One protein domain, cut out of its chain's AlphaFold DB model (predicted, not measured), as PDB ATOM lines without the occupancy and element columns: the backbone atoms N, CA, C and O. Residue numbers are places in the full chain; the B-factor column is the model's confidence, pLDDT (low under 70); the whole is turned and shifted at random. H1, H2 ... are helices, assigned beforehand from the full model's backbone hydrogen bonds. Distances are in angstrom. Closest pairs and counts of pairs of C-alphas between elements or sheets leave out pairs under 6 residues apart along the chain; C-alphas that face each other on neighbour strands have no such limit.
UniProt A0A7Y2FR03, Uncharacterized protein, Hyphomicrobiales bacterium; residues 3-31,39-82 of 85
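Overview. This is residues 3 to 31 and 39 to 82 of the 85 residues of an uncharacterized protein of Hyphomicrobiales bacterium (UniProt A0A7Y2FR03). A long helix, H3, and a shorter one, H4, meet near their ends as an L, and a separate looped piece, residues 3 to 31, holds the two short helices H1 and H2 away from them. The last residues, 75 to 82, of which 75 to 80 belong to H4, stick out. The printed part has 73 residues with four named helices, in the order H1, H2, H3, H4, and no named strand; its class is all helix. It is extended, with a radius of gyration of the C-alphas of 18.9 A and spans of 54 by 38 by 22 A.

Along the chain. H1, residues 3 to 9, begins at C-alpha 3 at (182.776, 99.044, 173.427) and is 9.9 A long from first to last C-alpha. H2, residues 23 to 28, is 9.0 A long. H3, residues 44 to 65, is 31.7 A long and begins at C-alpha 44 at (152.963, 133.261, 190.208). H4, residues 69 to 80, is 16.3 A long and ends at C-alpha 80 at (189.495, 129.680, 186.753).

Arrangement. H1 is apart from H2, H3 and H4. H2 is apart from H3 and H4. H3 and H4 only just touch, only at the corner by their link, with 3 pairs of C-alphas within 8 A. H3 touches with residues 63 to 64 alone, and H4 with residues 69 to 70 alone. Their closest C-alphas, those of Lys 64 and Trp 70, are 5.2 A apart. Their lines are about perpendicular, at 81 degrees. In H1, H2, H3 and H4 every O i to N i+4 pair is within hydrogen-bond range.

Size, cuts and confidence. The two C-alphas farthest apart, those of Glu 9 and Ala 44, are 55.2 A apart. Residues 32 to 38 are not printed, and C-alphas 31 and 39 are 26.4 A apart across the cut, which falls in the link from H2 to H3. The link from H1 to H2, residues 10 to 22, is long, and that from H3 to H4 is tight. The mean pLDDT of the printed part is 93.9, and no printed residue is under 70.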
ATOM      1  N   THR A   3     184.160  99.343 173.027       93.31
ATOM      2  CA  THR A   3     182.776  99.044 173.427       93.31
ATOM      3  C   THR A   3     181.871  98.742 172.234       93.31
ATOM      4  O   THR A   3     181.136  97.768 172.288       93.31
ATOM      5  N   ILE A   4     181.979  99.511 171.145       93.44
ATOM      6  CA  ILE A   4     181.200  99.275 169.918       93.44
ATOM      7  C   ILE A   4     181.560  97.914 169.304       93.44
ATOM      8  O   ILE A   4     180.669  97.130 169.014       93.44
ATOM      9  N   ALA A   5     182.855  97.582 169.211       95.12
ATOM     10  CA  ALA A   5     183.302  96.277 168.715       95.12
ATOM     11  C   ALA A   5     182.749  95.112 169.556       95.12
ATOM     12  O   ALA A   5     182.232  94.152 169.000       95.12
ATOM     13  N   ALA A   6     182.760  95.236 170.887       96.19
ATOM     14  CA  ALA A   6     182.165  94.237 171.776       96.19
ATOM     15  C   ALA A   6     180.635  94.119 171.609       96.19
ATOM     16  O   ALA A   6     180.073  93.046 171.811       96.19
ATOM     17  N   CYS A   7     179.940  95.203 171.249       96.12
ATOM     18  CA  CYS A   7     178.520  95.153 170.894       96.12
ATOM     19  C   CYS A   7     178.302  94.396 169.575       96.12
ATOM     20  O   CYS A   7     177.421  93.540 169.519       96.12
ATOM     21  N   CYS A   8     179.139  94.637 168.562       95.75
ATOM     22  CA  CYS A   8     179.095  93.910 167.292       95.75
ATOM     23  C   CYS A   8     179.378  92.411 167.475       95.75
ATOM     24  O   CYS A   8     178.648  91.585 166.940       95.75
ATOM     25  N   GLU A   9     180.382  92.047 168.281       97.50
ATOM     26  CA  GLU A   9     180.695  90.646 168.626       97.50
ATOM     27  C   GLU A   9     179.515  89.933 169.305       97.50
ATOM     28  O   GLU A   9     179.359  88.720 169.188       97.50
ATOM     29  N   ARG A  10     178.656  90.690 169.993       97.00
ATOM     30  CA  ARG A  10     177.431  90.195 170.636       97.00
ATOM     31  C   ARG A  10     176.207  90.209 169.715       97.00
ATOM     32  O   ARG A  10     175.114  89.912 170.193       97.00
ATOM     33  N   GLY A  11     176.366  90.574 168.443       97.69
ATOM     34  CA  GLY A  11     175.272  90.663 167.477       97.69
ATOM     35  C   GLY A  11     174.292  91.809 167.745       97.69
ATOM     36  O   GLY A  11     173.134  91.714 167.359       97.69
ATOM     37  N   LEU A  12     174.714  92.870 168.445       97.25
ATOM     38  CA  LEU A  12     173.873  94.051 168.658       97.25
ATOM     39  C   LEU A  12     173.914  94.964 167.431       97.25
ATOM     40  O   LEU A  12     174.988  95.315 166.946       97.25
ATOM     41  N   GLU A  13     172.739  95.401 166.991       95.62
ATOM     42  CA  GLU A  13     172.570  96.223 165.785       95.62
ATOM     43  C   GLU A  13     172.481  97.726 166.081       95.62
ATOM     44  O   GLU A  13     172.510  98.553 165.177       95.62
ATOM     45  N   THR A  14     172.361  98.108 167.353       94.06
ATOM     46  CA  THR A  14     172.213  99.509 167.761       94.06
ATOM     47  C   THR A  14     173.126  99.821 168.936       94.06
ATOM     48  O   THR A  14     173.246  99.037 169.881       94.06
ATOM     49  N   PHE A  15     173.753 100.994 168.888       94.06
ATOM     50  CA  PHE A  15     174.586 101.518 169.960       94.06
ATOM     51  C   PHE A  15     174.116 102.921 170.353       94.06
ATOM     52  O   PHE A  15     174.130 103.834 169.534       94.06
ATOM     53  N   ASP A  16     173.720 103.096 171.615       93.38
ATOM     54  CA  ASP A  16     173.298 104.391 172.149       93.38
ATOM     55  C   ASP A  16     174.495 105.126 172.779       93.38
ATOM     56  O   ASP A  16     175.102 104.667 173.751       93.38
ATOM     57  N   PHE A  17     174.832 106.299 172.237       93.44
ATOM     58  CA  PHE A  17     175.871 107.178 172.781       93.44
ATOM     59  C   PHE A  17     175.455 107.922 174.060       93.44
ATOM     60  O   PHE A  17     176.249 108.705 174.602       93.44
ATOM     61  N   ALA A  18     174.242 107.671 174.548       91.69
ATOM     62  CA  ALA A  18     173.572 108.352 175.636       91.69
ATOM     63  C   ALA A  18     173.440 109.863 175.400       91.69
ATOM     64  O   ALA A  18     173.969 110.455 174.452       91.69
ATOM     65  N   THR A  19     172.755 110.523 176.325       91.25
ATOM     66  CA  THR A  19     172.503 111.959 176.247       91.25
ATOM     67  C   THR A  19     173.790 112.783 176.312       91.25
ATOM     68  O   THR A  19     174.836 112.360 176.819       91.25
ATOM     69  N   GLY A  20     173.723 113.997 175.776       87.69
ATOM     70  CA  GLY A  20     174.811 114.964 175.819       87.69
ATOM     71  C   GLY A  20     175.360 115.298 174.441       87.69
ATOM     72  O   GLY A  20     175.489 114.432 173.584       87.69
ATOM     73  N   ASP A  21     175.700 116.571 174.301       84.19
ATOM     74  CA  ASP A  21     176.076 117.242 173.064       84.19
ATOM     75  C   ASP A  21     177.607 117.243 172.927       84.19
ATOM     76  O   ASP A  21     178.313 117.986 173.621       84.19
ATOM     77  N   ALA A  22     178.124 116.299 172.142       87.12
ATOM     78  CA  ALA A  22     179.545 116.147 171.864       87.12
ATOM     79  C   ALA A  22     179.719 115.792 170.388       87.12
ATOM     80  O   ALA A  22     179.231 114.751 169.961       87.12
ATOM     81  N   SER A  23     180.476 116.605 169.647       85.38
ATOM     82  CA  SER A  23     180.579 116.520 168.182       85.38
ATOM     83  C   SER A  23     180.966 115.140 167.646       85.38
ATOM     84  O   SER A  23     180.522 114.741 166.576       85.38
ATOM     85  N   TYR A  24     181.771 114.369 168.386       89.06
ATOM     86  CA  TYR A  24     182.125 113.013 167.960       89.06
ATOM     87  C   TYR A  24     180.902 112.089 167.884       89.06
ATOM     88  O   TYR A  24     180.899 111.177 167.067       89.06
ATOM     89  N   LYS A  25     179.879 112.297 168.724       91.88
ATOM     90  CA  LYS A  25     178.655 111.491 168.704       91.88
ATOM     91  C   LYS A  25     177.878 111.744 167.418       91.88
ATOM     92  O   LYS A  25     177.417 110.782 166.818       91.88
ATOM     93  N   ASP A  26     177.815 112.994 166.966       89.38
ATOM     94  CA  ASP A  26     177.125 113.364 165.726       89.38
ATOM     95  C   ASP A  26     177.793 112.734 164.501       89.38
ATOM     96  O   ASP A  26     177.114 112.259 163.601       89.38
ATOM     97  N   HIS A  27     179.127 112.663 164.484       91.19
ATOM     98  CA  HIS A  27     179.866 112.020 163.390       91.19
ATOM     99  C   HIS A  27     179.741 110.490 163.359       91.19
ATOM    100  O   HIS A  27     180.027 109.887 162.329       91.19
ATOM    101  N   TRP A  28     179.379 109.864 164.479       92.75
ATOM    102  CA  TRP A  28     179.283 108.406 164.611       92.75
ATOM    103  C   TRP A  28     177.849 107.873 164.587       92.75
ATOM    104  O   TRP A  28     177.673 106.662 164.499       92.75
ATOM    105  N   SER A  29     176.844 108.735 164.732       93.19
ATOM    106  CA  SER A  29     175.448 108.316 164.852       93.19
ATOM    107  C   SER A  29     174.720 108.493 163.526       93.19
ATOM    108  O   SER A  29     174.743 109.576 162.951       93.19
ATOM    109  N   ASP A  30     174.001 107.461 163.084       94.62
ATOM    110  CA  ASP A  30     173.151 107.540 161.887       94.62
ATOM    111  C   ASP A  30     171.895 108.396 162.114       94.62
ATOM    112  O   ASP A  30     171.294 108.921 161.178       94.62
ATOM    113  N   SER A  31     171.471 108.533 163.373       92.44
ATOM    114  CA  SER A  31     170.296 109.308 163.766       92.44
ATOM    115  C   SER A  31     170.510 110.013 165.104       92.44
ATOM    116  O   SER A  31     171.365 109.629 165.904       92.44
ATOM    117  N   ILE A  39     158.858 122.348 181.858       94.94
ATOM    118  CA  ILE A  39     158.726 123.030 183.146       94.94
ATOM    119  C   ILE A  39     157.352 123.695 183.190       94.94
ATOM    120  O   ILE A  39     157.081 124.613 182.417       94.94
ATOM    121  N   GLN A  40     156.495 123.253 184.113       96.31
ATOM    122  CA  GLN A  40     155.160 123.815 184.317       96.31
ATOM    123  C   GLN A  40     155.051 124.457 185.703       96.31
ATOM    124  O   GLN A  40     155.145 123.786 186.730       96.31
ATOM    125  N   ALA A  41     154.823 125.768 185.734       97.06
ATOM    126  CA  ALA A  41     154.569 126.498 186.968       97.06
ATOM    127  C   ALA A  41     153.094 126.409 187.378       97.06
ATOM    128  O   ALA A  41     152.206 126.499 186.534       97.06
ATOM    129  N   ARG A  42     152.833 126.293 188.686       97.56
ATOM    130  CA  ARG A  42     151.468 126.290 189.257       97.56
ATOM    131  C   ARG A  42     151.135 127.528 190.092       97.56
ATOM    132  O   ARG A  42     150.021 127.658 190.578       97.56
ATOM    133  N   THR A  43     152.096 128.431 190.283       98.44
ATOM    134  CA  THR A  43     151.944 129.660 191.077       98.44
ATOM    135  C   THR A  43     152.644 130.826 190.386       98.44
ATOM    136  O   THR A  43     153.545 130.610 189.576       98.44
ATOM    137  N   ALA A  44     152.299 132.068 190.743       98.12
ATOM    138  CA  ALA A  44     152.963 133.261 190.208       98.12
ATOM    139  C   ALA A  44     154.476 133.282 190.489       98.12
ATOM    140  O   ALA A  44     155.279 133.536 189.592       98.12
ATOM    141  N   ARG A  45     154.885 132.903 191.706       98.31
ATOM    142  CA  ARG A  45     156.307 132.731 192.046       98.31
ATOM    143  C   ARG A  45     156.966 131.648 191.186       98.31
ATOM    144  O   ARG A  45     158.101 131.821 190.747       98.31
ATOM    145  N   GLY A  46     156.254 130.553 190.922       98.38
ATOM    146  CA  GLY A  46     156.714 129.495 190.026       98.38
ATOM    147  C   GLY A  46     156.887 129.976 188.586       98.38
ATOM    148  O   GLY A  46     157.849 129.579 187.940       98.38
ATOM    149  N   MET A  47     156.008 130.857 188.097       98.25
ATOM    150  CA  MET A  47     156.113 131.427 186.748       98.25
ATOM    151  C   MET A  47     157.379 132.274 186.604       98.25
ATOM    152  O   MET A  47     158.127 132.089 185.646       98.25
ATOM    153  N   LEU A  48     157.677 133.124 187.595       98.31
ATOM    154  CA  LEU A  48     158.927 133.894 187.632       98.31
ATOM    155  C   LEU A  48     160.159 132.979 187.643       98.31
ATOM    156  O   LEU A  48     161.103 133.192 186.883       98.31
ATOM    157  N   TRP A  49     160.139 131.925 188.466       98.25
ATOM    158  CA  TRP A  49     161.230 130.953 188.507       98.25
ATOM    159  C   TRP A  49     161.396 130.206 187.176       98.25
ATOM    160  O   TRP A  49     162.518 130.065 186.690       98.25
ATOM    161  N   ALA A  50     160.298 129.766 186.557       98.06
ATOM    162  CA  ALA A  50     160.323 129.050 185.285       98.06
ATOM    163  C   ALA A  50     160.889 129.928 184.159       98.06
ATOM    164  O   ALA A  50     161.713 129.456 183.375       98.06
ATOM    165  N   ALA A  51     160.524 131.214 184.124       96.81
ATOM    166  CA  ALA A  51     161.078 132.180 183.180       96.81
ATOM    167  C   ALA A  51     162.596 132.351 183.366       96.81
ATOM    168  O   ALA A  51     163.355 132.237 182.401       96.81
ATOM    169  N   ALA A  52     163.061 132.533 184.607       97.75
ATOM    170  CA  ALA A  52     164.490 132.635 184.907       97.75
ATOM    171  C   ALA A  52     165.252 131.349 184.538       97.75
ATOM    172  O   ALA A  52     166.339 131.397 183.953       97.75
ATOM    173  N   LYS A  53     164.667 130.181 184.824       97.81
ATOM    174  CA  LYS A  53     165.252 128.881 184.485       97.81
ATOM    175  C   LYS A  53     165.360 128.693 182.973       97.81
ATOM    176  O   LYS A  53     166.416 128.279 182.494       97.81
ATOM    177  N   ARG A  54     164.309 129.045 182.228       96.38
ATOM    178  CA  ARG A  54     164.294 129.010 180.764       96.38
ATOM    179  C   ARG A  54     165.379 129.911 180.177       96.38
ATOM    180  O   ARG A  54     166.172 129.434 179.370       96.38
ATOM    181  N   ALA A  55     165.483 131.153 180.650       96.81
ATOM    182  CA  ALA A  55     166.523 132.085 180.219       96.81
ATOM    183  C   ALA A  55     167.937 131.533 180.477       96.81
ATOM    184  O   ALA A  55     168.809 131.626 179.612       96.81
ATOM    185  N   SER A  56     168.164 130.896 181.630       97.19
ATOM    186  CA  SER A  56     169.443 130.249 181.952       97.19
ATOM    187  C   SER A  56     169.781 129.091 181.002       97.19
ATOM    188  O   SER A  56     170.911 129.008 180.512       97.19
ATOM    189  N   ILE A  57     168.811 128.215 180.710       94.88
ATOM    190  CA  ILE A  57     168.979 127.090 179.774       94.88
ATOM    191  C   ILE A  57     169.289 127.607 178.364       94.88
ATOM    192  O   ILE A  57     170.253 127.152 177.745       94.88
ATOM    193  N   ASP A  58     168.519 128.583 177.883       94.44
ATOM    194  CA  ASP A  58     168.694 129.162 176.551       94.44
ATOM    195  C   ASP A  58     170.041 129.871 176.417       94.44
ATOM    196  O   ASP A  58     170.768 129.628 175.455       94.44
ATOM    197  N   THR A  59     170.438 130.649 177.427       96.38
ATOM    198  CA  THR A  59     171.759 131.289 177.463       96.38
ATOM    199  C   THR A  59     172.865 130.242 177.395       96.38
ATOM    200  O   THR A  59     173.754 130.327 176.551       96.38
ATOM    201  N   LYS A  60     172.799 129.197 178.231       93.44
ATOM    202  CA  LYS A  60     173.788 128.111 178.223       93.44
ATOM    203  C   LYS A  60     173.881 127.434 176.851       93.44
ATOM    204  O   LYS A  60     174.988 127.133 176.413       93.44
ATOM    205  N   ARG A  61     172.746 127.199 176.186       92.38
ATOM    206  CA  ARG A  61     172.680 126.607 174.843       92.38
ATOM    207  C   ARG A  61     173.334 127.509 173.796       92.38
ATOM    208  O   ARG A  61     174.185 127.036 173.054       92.38
ATOM    209  N   ILE A  62     173.012 128.802 173.791       94.06
ATOM    210  CA  ILE A  62     173.618 129.785 172.878       94.06
ATOM    211  C   ILE A  62     175.139 129.833 173.065       94.06
ATOM    212  O   ILE A  62     175.888 129.769 172.093       94.06
ATOM    213  N   LEU A  63     175.607 129.898 174.316       93.81
ATOM    214  CA  LEU A  63     177.039 129.961 174.615       93.81
ATOM    215  C   LEU A  63     177.787 128.698 174.174       93.81
ATOM    216  O   LEU A  63     178.900 128.808 173.671       93.81
ATOM    217  N   LYS A  64     177.190 127.517 174.368       90.56
ATOM    218  CA  LYS A  64     177.786 126.227 173.990       90.56
ATOM    219  C   LYS A  64     177.803 125.982 172.485       90.56
ATOM    220  O   LYS A  64     178.784 125.445 171.986       90.56
ATOM    221  N   ASN A  65     176.760 126.412 171.779       89.88
ATOM    222  CA  ASN A  65     176.623 126.184 170.338       89.88
ATOM    223  C   ASN A  65     177.310 127.273 169.504       89.88
ATOM    224  O   ASN A  65     177.371 127.187 168.281       89.88
ATOM    225  N   SER A  66     177.846 128.311 170.149       92.50
ATOM    226  CA  SER A  66     178.632 129.335 169.475       92.50
ATOM    227  C   SER A  66     180.062 128.851 169.235       92.50
ATOM    228  O   SER A  66     180.854 128.732 170.173       92.50
ATOM    229  N   ALA A  67     180.422 128.678 167.961       87.62
ATOM    230  CA  ALA A  67     181.785 128.341 167.539       87.62
ATOM    231  C   ALA A  67     182.838 129.365 168.011       87.62
ATOM    232  O   ALA A  67     184.004 129.023 168.195       87.62
ATOM    233  N   PHE A  68     182.433 130.618 168.243       91.50
ATOM    234  CA  PHE A  68     183.328 131.687 168.679       91.50
ATOM    235  C   PHE A  68     183.410 131.830 170.204       91.50
ATOM    236  O   PHE A  68     184.494 132.052 170.750       91.50
ATOM    237  N   LEU A  69     182.277 131.727 170.907       92.88
ATOM    238  CA  LEU A  69     182.232 131.956 172.354       92.88
ATOM    239  C   LEU A  69     182.671 130.721 173.142       92.88
ATOM    240  O   LEU A  69     183.376 130.861 174.143       92.88
ATOM    241  N   TRP A  70     182.298 129.517 172.703       92.62
ATOM    242  CA  TRP A  70     182.523 128.301 173.481       92.62
ATOM    243  C   TRP A  70     184.007 127.986 173.747       92.62
ATOM    244  O   TRP A  70     184.346 127.709 174.904       92.62
ATOM    245  N   PRO A  71     184.935 128.099 172.775       91.81
ATOM    246  CA  PRO A  71     186.360 127.871 173.035       91.81
ATOM    247  C   PRO A  71     186.936 128.861 174.059       91.81
ATOM    248  O   PRO A  71     187.674 128.481 174.966       91.81
ATOM    249  N   LYS A  72     186.536 130.134 173.973       94.31
ATOM    250  CA  LYS A  72     186.990 131.184 174.897       94.31
ATOM    251  C   LYS A  72     186.462 130.950 176.307       94.31
ATOM    252  O   LYS A  72     187.220 130.996 177.272       94.31
ATOM    253  N   LEU A  73     185.173 130.643 176.426       93.62
ATOM    254  CA  LEU A  73     184.534 130.356 177.709       93.62
ATOM    255  C   LEU A  73     185.095 129.095 178.358       93.62
ATOM    256  O   LEU A  73     185.304 129.069 179.567       93.62
ATOM    257  N   THR A  74     185.367 128.051 177.577       91.56
ATOM    258  CA  THR A  74     185.975 126.825 178.104       91.56
ATOM    259  C   THR A  74     187.410 127.052 178.558       91.56
ATOM    260  O   THR A  74     187.768 126.538 179.616       91.56
ATOM    261  N   HIS A  75     188.198 127.855 177.840       92.31
ATOM    262  CA  HIS A  75     189.536 128.256 178.273       92.31
ATOM    263  C   HIS A  75     189.496 129.059 179.582       92.31
ATOM    264  O   HIS A  75     190.164 128.691 180.547       92.31
ATOM    265  N   LEU A  76     188.648 130.094 179.659       93.69
ATOM    266  CA  LEU A  76     188.450 130.879 180.885       93.69
ATOM    267  C   LEU A  76     188.004 129.996 182.056       93.69
ATOM    268  O   LEU A  76     188.537 130.111 183.156       93.69
ATOM    269  N   ARG A  77     187.070 129.068 181.817       92.00
ATOM    270  CA  ARG A  77     186.596 128.116 182.830       92.00
ATOM    271  C   ARG A  77     187.714 127.195 183.315       92.00
ATOM    272  O   ARG A  77     187.806 126.952 184.512       92.00
ATOM    273  N   LYS A  78     188.542 126.665 182.411       92.50
ATOM    274  CA  LYS A  78     189.689 125.818 182.773       92.50
ATOM    275  C   LYS A  78     190.704 126.596 183.612       92.50
ATOM    276  O   LYS A  78     191.094 126.106 184.667       92.50
ATOM    277  N   ALA A  79     191.037 127.822 183.202       92.75
ATOM    278  CA  ALA A  79     191.942 128.703 183.935       92.75
ATOM    279  C   ALA A  79     191.416 129.038 185.342       92.75
ATOM    280  O   ALA A  79     192.146 128.892 186.317       92.75
ATOM    281  N   ALA A  80     190.133 129.397 185.464       92.88
ATOM    282  CA  ALA A  80     189.495 129.680 186.753       92.88
ATOM    283  C   ALA A  80     189.471 128.462 187.694       92.88
ATOM    284  O   ALA A  80     189.517 128.619 188.909       92.88
ATOM    285  N   LEU A  81     189.414 127.247 187.140       93.12
ATOM    286  CA  LEU A  81     189.459 125.991 187.895       93.12
ATOM    287  C   LEU A  81     190.890 125.475 188.136       93.12
ATOM    288  O   LEU A  81     191.045 124.366 188.641       93.12
ATOM    289  N   GLY A  82     191.930 126.219 187.741       88.88
ATOM    290  CA  GLY A  82     193.328 125.790 187.871       88.88
ATOM    291  C   GLY A  82     193.696 124.573 187.013       88.88
ATOM    292  O   GLY A  82     194.736 123.951 187.229       88.88
TER     293      GLY A  82